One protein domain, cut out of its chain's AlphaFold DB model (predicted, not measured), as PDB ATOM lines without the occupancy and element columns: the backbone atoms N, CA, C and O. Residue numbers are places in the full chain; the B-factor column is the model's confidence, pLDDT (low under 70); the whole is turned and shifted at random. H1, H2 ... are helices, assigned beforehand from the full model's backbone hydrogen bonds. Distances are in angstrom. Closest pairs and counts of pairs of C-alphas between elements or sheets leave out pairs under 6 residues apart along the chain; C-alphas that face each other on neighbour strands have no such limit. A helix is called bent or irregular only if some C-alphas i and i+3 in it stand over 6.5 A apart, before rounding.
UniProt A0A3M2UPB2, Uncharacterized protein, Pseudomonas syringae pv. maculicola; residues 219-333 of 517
ATOM      1  N   PRO A 219      17.637 -30.260 -67.954       84.75
ATOM      2  CA  PRO A 219      18.234 -28.987 -67.542       84.75
ATOM      3  C   PRO A 219      17.492 -28.327 -66.374       84.75
ATOM      4  O   PRO A 219      18.110 -27.782 -65.460       84.75
ATOM      5  N   TRP A 220      16.160 -28.453 -66.343       89.62
ATOM      6  CA  TRP A 220      15.340 -27.939 -65.245       89.62
ATOM      7  C   TRP A 220      15.656 -28.619 -63.903       89.62
ATOM      8  O   TRP A 220      15.597 -27.965 -62.864       89.62
ATOM      9  N   LEU A 221      15.980 -29.920 -63.908       92.25
ATOM     10  CA  LEU A 221      16.248 -30.699 -62.698       92.25
ATOM     11  C   LEU A 221      17.597 -30.306 -62.103       92.25
ATOM     12  O   LEU A 221      17.698 -30.151 -60.888       92.25
ATOM     13  N   GLU A 222      18.609 -30.115 -62.952       90.38
ATOM     14  CA  GLU A 222      19.918 -29.614 -62.529       90.38
ATOM     15  C   GLU A 222      19.810 -28.190 -61.984       90.38
ATOM     16  O   GLU A 222      20.282 -27.927 -60.883       90.38
ATOM     17  N   SER A 223      19.107 -27.297 -62.690       91.19
ATOM     18  CA  SER A 223      18.875 -25.923 -62.231       91.19
ATOM     19  C   SER A 223      18.138 -25.879 -60.885       91.19
ATOM     20  O   SER A 223      18.547 -25.166 -59.968       91.19
ATOM     21  N   ALA A 224      17.089 -26.693 -60.722       94.50
ATOM     22  CA  ALA A 224      16.342 -26.773 -59.471       94.50
ATOM     23  C   ALA A 224      17.162 -27.373 -58.323       94.50
ATOM     24  O   ALA A 224      17.057 -26.896 -57.191       94.50
ATOM     25  N   ALA A 225      17.978 -28.395 -58.596       93.75
ATOM     26  CA  ALA A 225      18.861 -28.983 -57.598       93.75
ATOM     27  C   ALA A 225      19.965 -28.002 -57.173       93.75
ATOM     28  O   ALA A 225      20.212 -27.862 -55.976       93.75
ATOM     29  N   LEU A 226      20.569 -27.288 -58.128       92.31
ATOM     30  CA  LEU A 226      21.605 -26.289 -57.873       92.31
ATOM     31  C   LEU A 226      21.081 -25.153 -56.983       92.31
ATOM     32  O   LEU A 226      21.687 -24.864 -55.957       92.31
ATOM     33  N   ASP A 227      19.907 -24.592 -57.289       93.69
ATOM     34  CA  ASP A 227      19.284 -23.543 -56.463       93.69
ATOM     35  C   ASP A 227      19.000 -24.004 -55.023       93.69
ATOM     36  O   ASP A 227      19.141 -23.236 -54.068       93.69
ATOM     37  N   VAL A 228      18.624 -25.274 -54.840       93.12
ATOM     38  CA  VAL A 228      18.449 -25.857 -53.503       93.12
ATOM     39  C   VAL A 228      19.783 -25.935 -52.758       93.12
ATOM     40  O   VAL A 228      19.830 -25.615 -51.570       93.12
ATOM     41  N   GLN A 229      20.862 -26.334 -53.433       90.62
ATOM     42  CA  GLN A 229      22.197 -26.402 -52.834       90.62
ATOM     43  C   GLN A 229      22.760 -25.017 -52.490       90.62
ATOM     44  O   GLN A 229      23.412 -24.863 -51.459       90.62
ATOM     45  N   GLU A 230      22.479 -24.010 -53.319       90.06
ATOM     46  CA  GLU A 230      22.871 -22.612 -53.099       90.06
ATOM     47  C   GLU A 230      22.047 -21.927 -51.994       90.06
ATOM     48  O   GLU A 230      22.419 -20.860 -51.496       90.06
ATOM     49  N   GLY A 231      20.934 -22.530 -51.566       86.75
ATOM     50  CA  GLY A 231      20.114 -21.992 -50.489       86.75
ATOM     51  C   GLY A 231      19.582 -20.606 -50.852       86.75
ATOM     52  O   GLY A 231      18.960 -20.434 -51.893       86.75
ATOM     53  N   THR A 232      19.737 -19.612 -49.979       85.31
ATOM     54  CA  THR A 232      19.260 -18.233 -50.221       85.31
ATOM     55  C   THR A 232      20.059 -17.477 -51.287       85.31
ATOM     56  O   THR A 232      19.616 -16.418 -51.717       85.31
ATOM     57  N   ALA A 233      21.209 -18.000 -51.730       87.25
ATOM     58  CA  ALA A 233      21.986 -17.412 -52.823       87.25
ATOM     59  C   ALA A 233      21.490 -17.839 -54.220       87.25
ATOM     60  O   ALA A 233      21.904 -17.242 -55.213       87.25
ATOM     61  N   GLY A 234      20.608 -18.844 -54.295       89.38
ATOM     62  CA  GLY A 234      20.075 -19.361 -55.552       89.38
ATOM     63  C   GLY A 234      19.203 -18.356 -56.308       89.38
ATOM     64  O   GLY A 234      18.501 -17.527 -55.722       89.38
ATOM     65  N   THR A 235      19.242 -18.422 -57.640       92.50
ATOM     66  CA  THR A 235      18.529 -17.474 -58.517       92.50
ATOM     67  C   THR A 235      17.162 -17.969 -58.992       92.50
ATOM     68  O   THR A 235      16.336 -17.165 -59.437       92.50
ATOM     69  N   LEU A 236      16.878 -19.272 -58.885       95.06
ATOM     70  CA  LEU A 236      15.617 -19.855 -59.342       95.06
ATOM     71  C   LEU A 236      14.494 -19.599 -58.334       95.06
ATOM     72  O   LEU A 236      13.387 -19.250 -58.734       95.06
ATOM     73  N   ARG A 237      14.753 -19.710 -57.028       93.56
ATOM     74  CA  ARG A 237      13.752 -19.433 -55.987       93.56
ATOM     75  C   ARG A 237      13.129 -18.035 -56.093       93.56
ATOM     76  O   ARG A 237      11.901 -17.968 -56.192       93.56
ATOM     77  N   PRO A 238      13.892 -16.922 -56.122       94.00
ATOM     78  CA  PRO A 238      13.294 -15.593 -56.262       94.00
ATOM     79  C   PRO A 238      12.532 -15.434 -57.586       94.00
ATOM     80  O   PRO A 238      11.480 -14.790 -57.617       94.00
ATOM     81  N   PHE A 239      12.995 -16.077 -58.664       96.19
ATOM     82  CA  PHE A 239      12.276 -16.128 -59.937       96.19
ATOM     83  C   PHE A 239      10.911 -16.830 -59.796       96.19
ATOM     84  O   PHE A 239       9.877 -16.263 -60.157       96.19
ATOM     85  N   LEU A 240      10.884 -18.030 -59.208       96.00
ATOM     86  CA  LEU A 240       9.659 -18.795 -58.956       96.00
ATOM     87  C   LEU A 240       8.688 -18.022 -58.061       96.00
ATOM     88  O   LEU A 240       7.478 -18.084 -58.261       96.00
ATOM     89  N   TRP A 241       9.194 -17.274 -57.083       94.44
ATOM     90  CA  TRP A 241       8.366 -16.471 -56.187       94.44
ATOM     91  C   TRP A 241       7.737 -15.271 -56.892       94.44
ATOM     92  O   TRP A 241       6.551 -14.998 -56.688       94.44
ATOM     93  N   ARG A 242       8.498 -14.589 -57.756       95.19
ATOM     94  CA  ARG A 242       8.000 -13.463 -58.555       95.19
ATOM     95  C   ARG A 242       6.896 -13.899 -59.514       95.19
ATOM     96  O   ARG A 242       5.859 -13.240 -59.566       95.19
ATOM     97  N   TYR A 243       7.105 -14.997 -60.239       96.06
ATOM     98  CA  TYR A 243       6.223 -15.405 -61.338       96.06
ATOM     99  C   TYR A 243       5.223 -16.509 -60.980       96.06
ATOM    100  O   TYR A 243       4.265 -16.720 -61.709       96.06
ATOM    101  N   GLY A 244       5.380 -17.192 -59.845       94.56
ATOM    102  CA  GLY A 244       4.436 -18.207 -59.363       94.56
ATOM    103  C   GLY A 244       3.173 -17.635 -58.704       94.56
ATOM    104  O   GLY A 244       2.235 -18.378 -58.392       94.56
ATOM    105  N   ARG A 245       3.118 -16.322 -58.455       90.75
ATOM    106  CA  ARG A 245       2.019 -15.673 -57.717       90.75
ATOM    107  C   ARG A 245       0.683 -15.676 -58.465       90.75
ATOM    108  O   ARG A 245      -0.362 -15.865 -57.845       90.75
ATOM    109  N   ASP A 246       0.730 -15.516 -59.781       91.81
ATOM    110  CA  ASP A 246      -0.412 -15.321 -60.680       91.81
ATOM    111  C   ASP A 246      -0.558 -16.444 -61.717       91.81
ATOM    112  O   ASP A 246      -1.347 -16.332 -62.653       91.81
ATOM    113  N   VAL A 247       0.142 -17.568 -61.531       95.00
ATOM    114  CA  VAL A 247      -0.134 -18.781 -62.314       95.00
ATOM    115  C   VAL A 247      -1.472 -19.393 -61.899       95.00
ATOM    116  O   VAL A 247      -1.890 -19.270 -60.746       95.00
ATOM    117  N   ARG A 248      -2.146 -20.125 -62.779       90.44
ATOM    118  CA  ARG A 248      -3.365 -20.880 -62.434       90.44
ATOM    119  C   ARG A 248      -3.038 -22.280 -61.924       90.44
ATOM    120  O   ARG A 248      -3.559 -22.715 -60.896       90.44
ATOM    121  N   ARG A 249      -2.137 -22.990 -62.608       87.19
ATOM    122  CA  ARG A 249      -1.784 -24.386 -62.306       87.19
ATOM    123  C   ARG A 249      -0.659 -24.455 -61.276       87.19
ATOM    124  O   ARG A 249       0.490 -24.532 -61.659       87.19
ATOM    125  N   GLN A 250      -0.968 -24.492 -59.974       87.50
ATOM    126  CA  GLN A 250       0.043 -24.472 -58.895       87.50
ATOM    127  C   GLN A 250       1.273 -25.371 -59.158       87.50
ATOM    128  O   GLN A 250       2.295 -24.892 -59.624       87.50
ATOM    129  N   ARG A 251       1.194 -26.678 -58.901       91.62
ATOM    130  CA  ARG A 251       2.338 -27.587 -59.095       91.62
ATOM    131  C   ARG A 251       2.736 -27.735 -60.569       91.62
ATOM    132  O   ARG A 251       3.918 -27.809 -60.876       91.62
ATOM    133  N   GLY A 252       1.753 -27.732 -61.473       92.81
ATOM    134  CA  GLY A 252       1.973 -27.907 -62.914       92.81
ATOM    135  C   GLY A 252       2.741 -26.766 -63.590       92.81
ATOM    136  O   GLY A 252       3.290 -26.972 -64.664       92.81
ATOM    137  N   SER A 253       2.813 -25.585 -62.972       95.62
ATOM    138  CA  SER A 253       3.580 -24.448 -63.491       95.62
ATOM    139  C   SER A 253       5.050 -24.453 -63.070       95.62
ATOM    140  O   SER A 253       5.797 -23.619 -63.566       95.62
ATOM    141  N   PHE A 254       5.497 -25.376 -62.211       95.88
ATOM    142  CA  PHE A 254       6.902 -25.421 -61.789       95.88
ATOM    143  C   PHE A 254       7.852 -25.694 -62.965       95.88
ATOM    144  O   PHE A 254       8.777 -24.917 -63.178       95.88
ATOM    145  N   LEU A 255       7.599 -26.750 -63.754       94.75
ATOM    146  CA  LEU A 255       8.470 -27.114 -64.884       94.75
ATOM    147  C   LEU A 255       8.541 -26.007 -65.950       94.75
ATOM    148  O   LEU A 255       9.654 -25.590 -66.265       94.75
ATOM    149  N   PRO A 256       7.412 -25.449 -66.439       95.44
ATOM    150  CA  PRO A 256       7.455 -24.342 -67.395       95.44
ATOM    151  C   PRO A 256       8.234 -23.128 -66.882       95.44
ATOM    152  O   PRO A 256       8.986 -22.518 -67.633       95.44
ATOM    153  N   LEU A 257       8.087 -22.778 -65.598       96.62
ATOM    154  CA  LEU A 257       8.827 -21.662 -65.006       96.62
ATOM    155  C   LEU A 257      10.332 -21.952 -64.931       96.62
ATOM    156  O   LEU A 257      11.131 -21.087 -65.283       96.62
ATOM    157  N   ALA A 258      10.725 -23.156 -64.510       94.69
ATOM    158  CA  ALA A 258      12.131 -23.549 -64.461       94.69
ATOM    159  C   ALA A 258      12.775 -23.554 -65.859       94.69
ATOM    160  O   ALA A 258      13.882 -23.046 -66.023       94.69
ATOM    161  N   GLU A 259      12.065 -24.046 -66.881       92.12
ATOM    162  CA  GLU A 259      12.533 -23.998 -68.274       92.12
ATOM    163  C   GLU A 259      12.684 -22.558 -68.785       92.12
ATOM    164  O   GLU A 259      13.701 -22.226 -69.391       92.12
ATOM    165  N   ILE A 260      11.724 -21.671 -68.498       94.56
ATOM    166  CA  ILE A 260      11.828 -20.255 -68.887       94.56
ATOM    167  C   ILE A 260      13.020 -19.581 -68.194       94.56
ATOM    168  O   ILE A 260      13.724 -18.800 -68.833       94.56
ATOM    169  N   LYS A 261      13.300 -19.894 -66.920       94.25
ATOM    170  CA  LYS A 261      14.478 -19.348 -66.228       94.25
ATOM    171  C   LYS A 261      15.794 -19.834 -66.841       94.25
ATOM    172  O   LYS A 261      16.750 -19.058 -66.914       94.25
ATOM    173  N   ALA A 262      15.843 -21.085 -67.292       89.56
ATOM    174  CA  ALA A 262      17.005 -21.608 -68.000       89.56
ATOM    175  C   ALA A 262      17.224 -20.847 -69.320       89.56
ATOM    176  O   ALA A 262      18.330 -20.376 -69.573       89.56
ATOM    177  N   ILE A 263      16.157 -20.615 -70.097       90.38
ATOM    178  CA  ILE A 263      16.213 -19.814 -71.333       90.38
ATOM    179  C   ILE A 263      16.650 -18.366 -71.059       90.38
ATOM    180  O   ILE A 263      17.416 -17.798 -71.824       90.38
ATOM    181  N   ASP A 264      16.200 -17.757 -69.968       91.62
ATOM    182  CA  ASP A 264      16.630 -16.409 -69.581       91.62
ATOM    183  C   ASP A 264      18.138 -16.320 -69.282       91.62
ATOM    184  O   ASP A 264      18.760 -15.292 -69.536       91.62
ATOM    185  N   THR A 265      18.735 -17.396 -68.764       87.06
ATOM    186  CA  THR A 265      20.136 -17.405 -68.311       87.06
ATOM    187  C   THR A 265      21.108 -17.839 -69.409       87.06
ATOM    188  O   THR A 265      22.187 -17.267 -69.539       87.06
ATOM    189  N   GLU A 266      20.731 -18.844 -70.201       83.31
ATOM    190  CA  GLU A 266      21.608 -19.508 -71.182       83.31
ATOM    191  C   GLU A 266      21.028 -19.490 -72.607       83.31
ATOM    192  O   GLU A 266      21.539 -20.156 -73.508       83.31
ATOM    193  N   GLY A 267      19.937 -18.754 -72.826       76.38
ATOM    194  CA  GLY A 267      19.204 -18.759 -74.085       76.38
ATOM    195  C   GLY A 267      20.036 -18.300 -75.277       76.38
ATOM    196  O   GLY A 267      20.709 -17.269 -75.256       76.38
ATOM    197  N   THR A 268      19.919 -19.054 -76.362       76.19
ATOM    198  CA  THR A 268      20.424 -18.693 -77.689       76.19
ATOM    199  C   THR A 268      19.322 -18.048 -78.535       76.19
ATOM    200  O   THR A 268      18.161 -17.971 -78.127       76.19
ATOM    201  N   HIS A 269      19.661 -17.614 -79.751       66.50
ATOM    202  CA  HIS A 269      18.690 -17.082 -80.714       66.50
ATOM    203  C   HIS A 269      17.488 -18.024 -80.952       66.50
ATOM    204  O   HIS A 269      16.345 -17.567 -80.949       66.50
ATOM    205  N   ASP A 270      17.732 -19.336 -81.042       74.62
ATOM    206  CA  ASP A 270      16.702 -20.359 -81.295       74.62
ATOM    207  C   ASP A 270      15.787 -20.605 -80.082       74.62
ATOM    208  O   ASP A 270      14.738 -21.242 -80.184       74.62
ATOM    209  N   SER A 271      16.141 -20.063 -78.912       83.44
ATOM    210  CA  SER A 271      15.358 -20.251 -77.687       83.44
ATOM    211  C   SER A 271      14.026 -19.490 -77.705       83.44
ATOM    212  O   SER A 271      13.136 -19.800 -76.912       83.44
ATOM    213  N   GLY A 272      13.853 -18.522 -78.616       86.19
ATOM    214  CA  GLY A 272      12.622 -17.738 -78.740       86.19
ATOM    215  C   GLY A 272      11.398 -18.573 -79.125       86.19
ATOM    216  O   GLY A 272      10.346 -18.433 -78.505       86.19
ATOM    217  N   GLU A 273      11.532 -19.485 -80.093       88.94
ATOM    218  CA  GLU A 273      10.425 -20.357 -80.516       88.94
ATOM    219  C   GLU A 273       9.999 -21.299 -79.390       88.94
ATOM    220  O   GLU A 273       8.812 -21.403 -79.071       88.94
ATOM    221  N   ARG A 274      10.980 -21.916 -78.721       90.88
ATOM    222  CA  ARG A 274      10.732 -22.791 -77.573       90.88
ATOM    223  C   ARG A 274      10.055 -22.040 -76.427       90.88
ATOM    224  O   ARG A 274       9.133 -22.567 -75.810       90.88
ATOM    225  N   LEU A 275      10.469 -20.806 -76.150       94.00
ATOM    226  CA  LEU A 275       9.845 -19.975 -75.123       94.00
ATOM    227  C   LEU A 275       8.379 -19.673 -75.455       94.00
ATOM    228  O   LEU A 275       7.511 -19.815 -74.591       94.00
ATOM    229  N   ILE A 276       8.086 -19.304 -76.705       93.50
ATOM    230  CA  ILE A 276       6.712 -19.079 -77.175       93.50
ATOM    231  C   ILE A 276       5.881 -20.358 -77.019       93.50
ATOM    232  O   ILE A 276       4.755 -20.302 -76.518       93.50
ATOM    233  N   GLU A 277       6.432 -21.517 -77.382       93.88
ATOM    234  CA  GLU A 277       5.777 -22.819 -77.225       93.88
ATOM    235  C   GLU A 277       5.454 -23.117 -75.751       93.88
ATOM    236  O   GLU A 277       4.308 -23.428 -75.417       93.88
ATOM    237  N   ILE A 278       6.421 -22.965 -74.839       94.62
ATOM    238  CA  ILE A 278       6.214 -23.195 -73.400       94.62
ATOM    239  C   ILE A 278       5.093 -22.294 -72.874       94.62
ATOM    240  O   ILE A 278       4.187 -22.769 -72.184       94.62
ATOM    241  N   VAL A 279       5.117 -21.000 -73.212       96.06
ATOM    242  CA  VAL A 279       4.130 -20.045 -72.698       96.06
ATOM    243  C   VAL A 279       2.738 -20.313 -73.262       96.06
ATOM    244  O   VAL A 279       1.767 -20.334 -72.508       96.06
ATOM    245  N   THR A 280       2.622 -20.567 -74.564       94.38
ATOM    246  CA  THR A 280       1.327 -20.828 -75.214       94.38
ATOM    247  C   THR A 280       0.695 -22.146 -74.768       94.38
ATOM    248  O   THR A 280      -0.527 -22.220 -74.636       94.38
ATOM    249  N   THR A 281       1.501 -23.168 -74.470       94.56
ATOM    250  CA  THR A 281       1.022 -24.475 -73.987       94.56
ATOM    251  C   THR A 281       0.703 -24.479 -72.491       94.56
ATOM    252  O   THR A 281      -0.308 -25.049 -72.069       94.56
ATOM    253  N   SER A 282       1.545 -23.839 -71.677       94.94
ATOM    254  CA  SER A 282       1.468 -23.921 -70.212       94.94
ATOM    255  C   SER A 282       0.652 -22.797 -69.579       94.94
ATOM    256  O   SER A 282       0.041 -23.016 -68.533       94.94
ATOM    257  N   PHE A 283       0.607 -21.628 -70.223       95.75
ATOM    258  CA  PHE A 283      -0.059 -20.410 -69.755       95.75
ATOM    259  C   PHE A 283      -0.949 -19.835 -70.869       95.75
ATOM    260  O   PHE A 283      -0.779 -18.707 -71.323       95.75
ATOM    261  N   SER A 284      -1.911 -20.620 -71.349       92.88
ATOM    262  CA  SER A 284      -2.631 -20.345 -72.602       92.88
ATOM    263  C   SER A 284      -3.611 -19.162 -72.580       92.88
ATOM    264  O   SER A 284      -4.093 -18.758 -73.633       92.88
ATOM    265  N   THR A 285      -3.932 -18.589 -71.416       92.69
ATOM    266  CA  THR A 285      -4.893 -17.473 -71.292       92.69
ATOM    267  C   THR A 285      -4.220 -16.204 -70.796       92.69
ATOM    268  O   THR A 285      -3.361 -16.301 -69.925       92.69
ATOM    269  N   LEU A 286      -4.655 -15.028 -71.259       91.38
ATOM    270  CA  LEU A 286      -4.075 -13.730 -70.885       91.38
ATOM    271  C   LEU A 286      -3.914 -13.517 -69.365       91.38
ATOM    272  O   LEU A 286      -2.852 -13.080 -68.932       91.38
ATOM    273  N   ASP A 287      -4.906 -13.904 -68.555       91.94
ATOM    274  CA  ASP A 287      -4.860 -13.717 -67.091       91.94
ATOM    275  C   ASP A 287      -4.046 -14.792 -66.339       91.94
ATOM    276  O   ASP A 287      -4.058 -14.830 -65.110       91.94
ATOM    277  N   ASP A 288      -3.413 -15.733 -67.044       94.94
ATOM    278  CA  ASP A 288      -2.516 -16.728 -66.449       94.94
ATOM    279  C   ASP A 288      -1.063 -16.291 -66.650       94.94
ATOM    280  O   ASP A 288      -0.656 -16.040 -67.788       94.94
ATOM    281  N   ALA A 289      -0.298 -16.210 -65.555       96.00
ATOM    282  CA  ALA A 289       1.094 -15.752 -65.543       96.00
ATOM    283  C   ALA A 289       1.280 -14.362 -66.192       96.00
ATOM    284  O   ALA A 289       2.203 -14.138 -66.978       96.00
ATOM    285  N   GLN A 290       0.384 -13.421 -65.882       95.69
ATOM    286  CA  GLN A 290       0.347 -12.084 -66.478       95.69
ATOM    287  C   GLN A 290       1.682 -11.341 -66.334       95.69
ATOM    288  O   GLN A 290       2.184 -10.784 -67.309       95.69
ATOM    289  N   HIS A 291       2.286 -11.361 -65.142       95.56
ATOM    290  CA  HIS A 291       3.552 -10.664 -64.903       95.56
ATOM    291  C   HIS A 291       4.710 -11.284 -65.678       95.56
ATOM    292  O   HIS A 291       5.529 -10.558 -66.231       95.56
ATOM    293  N   LEU A 292       4.751 -12.618 -65.753       97.44
ATOM    294  CA  LEU A 292       5.743 -13.341 -66.544       97.44
ATOM    295  C   LEU A 292       5.661 -12.915 -68.009       97.44
ATOM    296  O   LEU A 292       6.660 -12.544 -68.611       97.44
ATOM    297  N   LYS A 293       4.453 -12.923 -68.573       97.12
ATOM    298  CA  LYS A 293       4.229 -12.577 -69.977       97.12
ATOM    299  C   LYS A 293       4.530 -11.120 -70.281       97.12
ATOM    300  O   LYS A 293       5.075 -10.846 -71.344       97.12
ATOM    301  N   GLN A 294       4.198 -10.206 -69.370       96.94
ATOM    302  CA  GLN A 294       4.544  -8.799 -69.538       96.94
ATOM    303  C   GLN A 294       6.062  -8.615 -69.559       96.94
ATOM    304  O   GLN A 294       6.579  -7.986 -70.473       96.94
ATOM    305  N   ASP A 295       6.778  -9.219 -68.608       97.31
ATOM    306  CA  ASP A 295       8.237  -9.117 -68.540       97.31
ATOM    307  C   ASP A 295       8.928  -9.767 -69.753       97.31
ATOM    308  O   ASP A 295       9.957  -9.265 -70.201       97.31
ATOM    309  N   LEU A 296       8.349 -10.825 -70.331       96.56
ATOM    310  CA  LEU A 296       8.814 -11.427 -71.587       96.56
ATOM    311  C   LEU A 296       8.607 -10.500 -72.796       96.56
ATOM    312  O   LEU A 296       9.535 -10.260 -73.565       96.56
ATOM    313  N   VAL A 297       7.394  -9.964 -72.966       96.31
ATOM    314  CA  VAL A 297       7.046  -9.056 -74.076       96.31
ATOM    315  C   VAL A 297       7.851  -7.752 -74.003       96.31
ATOM    316  O   VAL A 297       8.282  -7.220 -75.026       96.31
ATOM    317  N   ASP A 298       8.114  -7.262 -72.793       96.44
ATOM    318  CA  ASP A 298       8.897  -6.049 -72.559       96.44
ATOM    319  C   ASP A 298      10.416  -6.286 -72.576       96.44
ATOM    320  O   ASP A 298      11.176  -5.336 -72.403       96.44
ATOM    321  N   GLY A 299      10.887  -7.526 -72.760       94.44
ATOM    322  CA  GLY A 299      12.320  -7.838 -72.751       94.44
ATOM    323  C   GLY A 299      12.990  -7.595 -71.391       94.44
ATOM    324  O   GLY A 299      14.195  -7.368 -71.309       94.44
ATOM    325  N   ASN A 300      12.221  -7.606 -70.298       94.75
ATOM    326  CA  ASN A 300      12.751  -7.676 -68.931       94.75
ATOM    327  C   ASN A 300      13.216  -9.095 -68.584       94.75
ATOM    328  O   ASN A 300      14.051  -9.259 -67.697       94.75
ATOM    329  N   LEU A 301      12.648 -10.093 -69.260       94.50
ATOM    330  CA  LEU A 301      12.962 -11.504 -69.119       94.50
ATOM    331  C   LEU A 301      13.228 -12.098 -70.500       94.50
ATOM    332  O   LEU A 301      12.456 -11.847 -71.423       94.50
ATOM    333  N   ALA A 302      14.298 -12.886 -70.630       92.06
ATOM    334  CA  ALA A 302      14.730 -13.473 -71.897       92.06
ATOM    335  C   ALA A 302      14.736 -12.445 -73.058       92.06
ATOM    336  O   ALA A 302      14.062 -12.659 -74.072       92.06
ATOM    337  N   PRO A 303      15.495 -11.330 -72.948       90.88
ATOM    338  CA  PRO A 303      15.497 -10.247 -73.944       90.88
ATOM    339  C   PRO A 303      15.816 -10.738 -75.363       90.88
ATOM    340  O   PRO A 303      15.325 -10.191 -76.348       90.88
ATOM    341  N   VAL A 304      16.564 -11.839 -75.477       84.88
ATOM    342  CA  VAL A 304      16.859 -12.510 -76.747       84.88
ATOM    343  C   VAL A 304      15.610 -12.963 -77.519       84.88
ATOM    344  O   VAL A 304      15.670 -13.042 -78.746       84.88
ATOM    345  N   ALA A 305      14.491 -13.237 -76.849       89.88
ATOM    346  CA  ALA A 305      13.237 -13.675 -77.467       89.88
ATOM    347  C   ALA A 305      12.262 -12.518 -77.745       89.88
ATOM    348  O   ALA A 305      11.236 -12.720 -78.400       89.88
ATOM    349  N   GLN A 306      12.564 -11.310 -77.255       93.25
ATOM    350  CA  GLN A 306      11.667 -10.160 -77.349       93.25
ATOM    351  C   GLN A 306      11.244  -9.844 -78.797       93.25
ATOM    352  O   GLN A 306      10.045  -9.671 -79.022       93.25
ATOM    353  N   PRO A 307      12.142  -9.816 -79.806       92.31
ATOM    354  CA  PRO A 307      11.742  -9.474 -81.172       92.31
ATOM    355  C   PRO A 307      10.694 -10.427 -81.750       92.31
ATOM    356  O   PRO A 307       9.694  -9.986 -82.316       92.31
ATOM    357  N   GLN A 308      10.890 -11.733 -81.554       91.25
ATOM    358  CA  GLN A 308       9.963 -12.761 -82.021       91.25
ATOM    359  C   GLN A 308       8.617 -12.687 -81.287       91.25
ATOM    360  O   GLN A 308       7.561 -12.833 -81.906       91.25
ATOM    361  N   LEU A 309       8.634 -12.400 -79.981       93.69
ATOM    362  CA  LEU A 309       7.414 -12.177 -79.201       93.69
ATOM    363  C   LEU A 309       6.632 -10.964 -79.712       93.69
ATOM    364  O   LEU A 309       5.422 -11.058 -79.918       93.69
ATOM    365  N   LEU A 310       7.304  -9.841 -79.972       94.31
ATOM    366  CA  LEU A 310       6.649  -8.653 -80.516       94.31
ATOM    367  C   LEU A 310       6.092  -8.897 -81.913       94.31
ATOM    368  O   LEU A 310       4.976  -8.474 -82.197       94.31
ATOM    369  N   GLN A 311       6.806  -9.636 -82.760       92.88
ATOM    370  CA  GLN A 311       6.303 -10.035 -84.071       92.88
ATOM    371  C   GLN A 311       4.986 -10.814 -83.943       92.88
ATOM    372  O   GLN A 311       4.011 -10.514 -84.638       92.88
ATOM    373  N   LEU A 312       4.919 -11.769 -83.012       92.81
ATOM    374  CA  LEU A 312       3.716 -12.556 -82.749       92.81
ATOM    375  C   LEU A 312       2.554 -11.701 -82.203       92.81
ATOM    376  O   LEU A 312       1.403 -11.875 -82.608       92.81
ATOM    377  N   VAL A 313       2.836 -10.769 -81.289       94.06
ATOM    378  CA  VAL A 313       1.823  -9.903 -80.656       94.06
ATOM    379  C   VAL A 313       1.279  -8.862 -81.641       94.06
ATOM    380  O   VAL A 313       0.061  -8.681 -81.760       94.06
ATOM    381  N   LEU A 314       2.167  -8.192 -82.377       92.94
ATOM    382  CA  LEU A 314       1.817  -7.099 -83.286       92.94
ATOM    383  C   LEU A 314       1.099  -7.605 -84.540       92.94
ATOM    384  O   LEU A 314       0.124  -6.981 -84.954       92.94
ATOM    385  N   SER A 315       1.477  -8.782 -85.057       90.31
ATOM    386  CA  SER A 315       0.753  -9.459 -86.150       90.31
ATOM    387  C   SER A 315      -0.643  -9.966 -85.757       90.31
ATOM    388  O   SER A 315      -1.416 -10.387 -86.615       90.31
ATOM    389  N   GLY A 316      -0.993  -9.934 -84.467       87.06
ATOM    390  CA  GLY A 316      -2.307 -10.324 -83.961       87.06
ATOM    391  C   GLY A 316      -2.414 -11.783 -83.515       87.06
ATOM    392  O   GLY A 316      -3.266 -12.085 -82.680       87.06
ATOM    393  N   ALA A 317      -1.530 -12.668 -83.984       87.56
ATOM    394  CA  ALA A 317      -1.575 -14.101 -83.682       87.56
ATOM    395  C   ALA A 317      -1.398 -14.415 -82.182       87.56
ATOM    396  O   ALA A 317      -1.984 -15.369 -81.672       87.56
ATOM    397  N   GLY A 318      -0.633 -13.597 -81.453       86.56
ATOM    398  CA  GLY A 318      -0.348 -13.793 -80.027       86.56
ATOM    399  C   GLY A 318      -1.308 -13.112 -79.050       86.56
ATOM    400  O   GLY A 318      -1.200 -13.354 -77.849       86.56
ATOM    401  N   ARG A 319      -2.246 -12.273 -79.516       87.81
ATOM    402  CA  ARG A 319      -3.012 -11.347 -78.648       87.81
ATOM    403  C   ARG A 319      -3.946 -12.023 -77.642       87.81
ATOM    404  O   ARG A 319      -4.333 -11.403 -76.659       87.81
ATOM    405  N   ALA A 320      -4.320 -13.281 -77.872       91.75
ATOM    406  CA  ALA A 320      -5.129 -14.051 -76.921       91.75
ATOM    407  C   ALA A 320      -4.318 -14.546 -75.705       91.75
ATOM    408  O   ALA A 320      -4.890 -14.829 -74.649       91.75
ATOM    409  N   VAL A 321      -2.994 -14.664 -75.856       94.75
ATOM    410  CA  VAL A 321      -2.094 -15.267 -74.861       94.75
ATOM    411  C   VAL A 321      -1.217 -14.214 -74.197       94.75
ATOM    412  O   VAL A 321      -1.050 -14.258 -72.977       94.75
ATOM    413  N   PHE A 322      -0.659 -13.300 -74.989       96.12
ATOM    414  CA  PHE A 322       0.341 -12.323 -74.576       96.12
ATOM    415  C   PHE A 322      -0.254 -10.912 -74.469       96.12
ATOM    416  O   PHE A 322      -1.100 -10.545 -75.289       96.12
ATOM    417  N   PRO A 323       0.196 -10.108 -73.489       96.00
ATOM    418  CA  PRO A 323      -0.182  -8.706 -73.392       96.00
ATOM    419  C   PRO A 323       0.495  -7.866 -74.483       96.00
ATOM    420  O   PRO A 323       1.440  -8.301 -75.141       96.00
ATOM    421  N   MET A 324       0.018  -6.632 -74.654       95.31
ATOM    422  CA  MET A 324       0.702  -5.638 -75.482       95.31
ATOM    423  C   MET A 324       1.975  -5.131 -74.778       95.31
ATOM    424  O   MET A 324       1.998  -5.057 -73.544       95.31
ATOM    425  N   PRO A 325       3.023  -4.751 -75.528       96.44
ATOM    426  CA  PRO A 325       4.235  -4.192 -74.938       96.44
ATOM    427  C   PRO A 325       3.988  -2.828 -74.295       96.44
ATOM    428  O   PRO A 325       3.170  -2.034 -74.767       96.44
ATOM    429  N   THR A 326       4.743  -2.533 -73.240       96.19
ATOM    430  CA  THR A 326       4.806  -1.193 -72.654       96.19
ATOM    431  C   THR A 326       5.783  -0.306 -73.423       96.19
ATOM    432  O   THR A 326       6.700  -0.785 -74.089       96.19
ATOM    433  N   CYS A 327       5.655   1.018 -73.283       93.19
ATOM    434  CA  CYS A 327       6.618   1.960 -73.867       93.19
ATOM    435  C   CYS A 327       8.057   1.700 -73.387       93.19
ATOM    436  O   CYS A 327       8.994   1.817 -74.173       93.19
ATOM    437  N   SER A 328       8.228   1.304 -72.117       93.75
ATOM    438  CA  SER A 328       9.539   0.942 -71.564       93.75
ATOM    439  C   SER A 328      10.084  -0.357 -72.158       93.75
ATOM    440  O   SER A 328      11.297  -0.492 -72.297       93.75
ATOM    441  N   GLY A 329       9.213  -1.312 -72.489       94.56
ATOM    442  CA  GLY A 329       9.610  -2.536 -73.175       94.56
ATOM    443  C   GLY A 329      10.076  -2.259 -74.600       94.56
ATOM    444  O   GLY A 329      11.132  -2.732 -75.011       94.56
ATOM    445  N   ILE A 330       9.337  -1.414 -75.326       95.38
ATOM    446  CA  ILE A 330       9.682  -1.005 -76.695       95.38
ATOM    447  C   ILE A 330      11.063  -0.350 -76.721       95.38
ATOM    448  O   ILE A 330      11.886  -0.746 -77.540       95.38
ATOM    449  N   SER A 331      11.362   0.575 -75.798       93.25
ATOM    450  CA  SER A 331      12.649   1.291 -75.786       93.25
ATOM    451  C   SER A 331      13.881   0.386 -75.707       93.25
ATOM    452  O   SER A 331      14.938   0.795 -76.169       93.25
ATOM    453  N   LYS A 332      13.755  -0.838 -75.179       92.38
ATOM    454  CA  LYS A 332      14.865  -1.798 -75.063       92.38
ATOM    455  C   LYS A 332      15.257  -2.463 -76.377       92.38
ATOM    456  O   LYS A 332      16.361  -2.981 -76.485       92.38
ATOM    457  N   LEU A 333      14.396  -2.419 -77.395       91.19
ATOM    458  CA  LEU A 333      14.718  -2.993 -78.705       91.19
ATOM    459  C   LEU A 333      15.956  -2.349 -79.336       91.19
ATOM    460  O   LEU A 333      16.624  -2.978 -80.154       91.19
TER     461      LEU A 333
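What this domain is: This is residues 219 to 333 of the 517 residues of an uncharacterized protein of Pseudomonas syringae pv. maculicola (UniProt A0A3M2UPB2). The model is an elongated pile of short helices, mostly crossed: the helical hairpin of H3 and H4 lies in the middle, with H5 close to H4, H1 and H2 pack crosswise on H3, with H1 at one end of the pile, and H6, packed on H4 and H5, reaches to the other end. H7 sits beside H5 and H6 at the end of a long link and is only near them. The printed part has 115 residues with seven named helices, H1 to H7 in order along the chain, and no named strand; its class is all helix. It is compact, with a radius of gyration of the C-alphas of 13.7 A, and spans 43 by 27 by 23 A.

Where its parts are: H1 is residues 219 to 233, 19.1 A from first to last C-alpha, and begins at C-alpha 219 at (18.234, -28.987, -67.542). It is irregular: C-alphas 229 and 232 are 9.1 A apart. H2 is residues 236 to 243. H3, residues 251 to 266, is the longest helix by residues and measures 24.1 A from C-alpha 251 at (2.338, -27.587, -59.095) to C-alpha 266. It is only just irregular, with C-alphas 252 and 255 6.8 A apart. H4, residues 271 to 282, is 16.2 A long, and H5 is residues 290 to 297. H6, residues 303 to 314, is 16.9 A long and irregular, with C-alphas 304 and 307 7.4 A apart. H7 is residues 327 to 333 and ends at C-alpha 333 at (14.718, -2.993, -78.705).

How they stand to each other: H3 is the hub, touching H1, H2 and H4. H1 touches H3 with residues 219 to 224 alone, about perpendicular at 86 degrees; their closest C-alphas are those of Trp 220 and Ala 258, 5.5 A apart. H1 touches H2 with residues 223 to 227 alone, also about perpendicular at 83 degrees, and the closest C-alphas, those of Asp 227 and Leu 236, are 5.9 A apart. H2 touches H3 at a steep tilt of 66 degrees, opposite ways, closest at the C-alphas of Leu 240 and Leu 257, 6.7 A apart. H3 and H4 form a helical hairpin with a shallow tilt of 11 degrees, and their closest C-alphas are those of Pro 256 and Ile 278, 6.2 A apart. H4 touches H6 with residues 271 to 276 alone, at a steep tilt of 59 degrees, the same way; the closest C-alphas, of Gly 272 and Ala 305, are 4.3 A apart. H5 touches H6 about perpendicular at 80 degrees, closest at the C-alphas of Val 297 and Gln 306, 5.8 A apart. H7 touches no helix but is near H5 and H6; the closest C-alphas of H7 and H5 are those of Gly 329 and Val 297, 7.1 A apart. H1 is apart from H4, H5, H6 and H7. In H2, H4 and H5 every O i to N i+4 pair is within hydrogen-bond range; the counts are 9 of 11 in H1, 10 of 12 in H3, 6 of 8 in H6 and 1 of 3 in H7, where 3 of 4 O i to N i+3 pairs are within range.

The domain as a whole: The two C-alphas farthest apart, those of Gln 229 and Ser 315, are 43.1 A apart. The printed part has no cut. The link from H6 to H7, residues 315 to 326, is long. The mean pLDDT of the printed part is 92.0, and residue 269 alone is under 70.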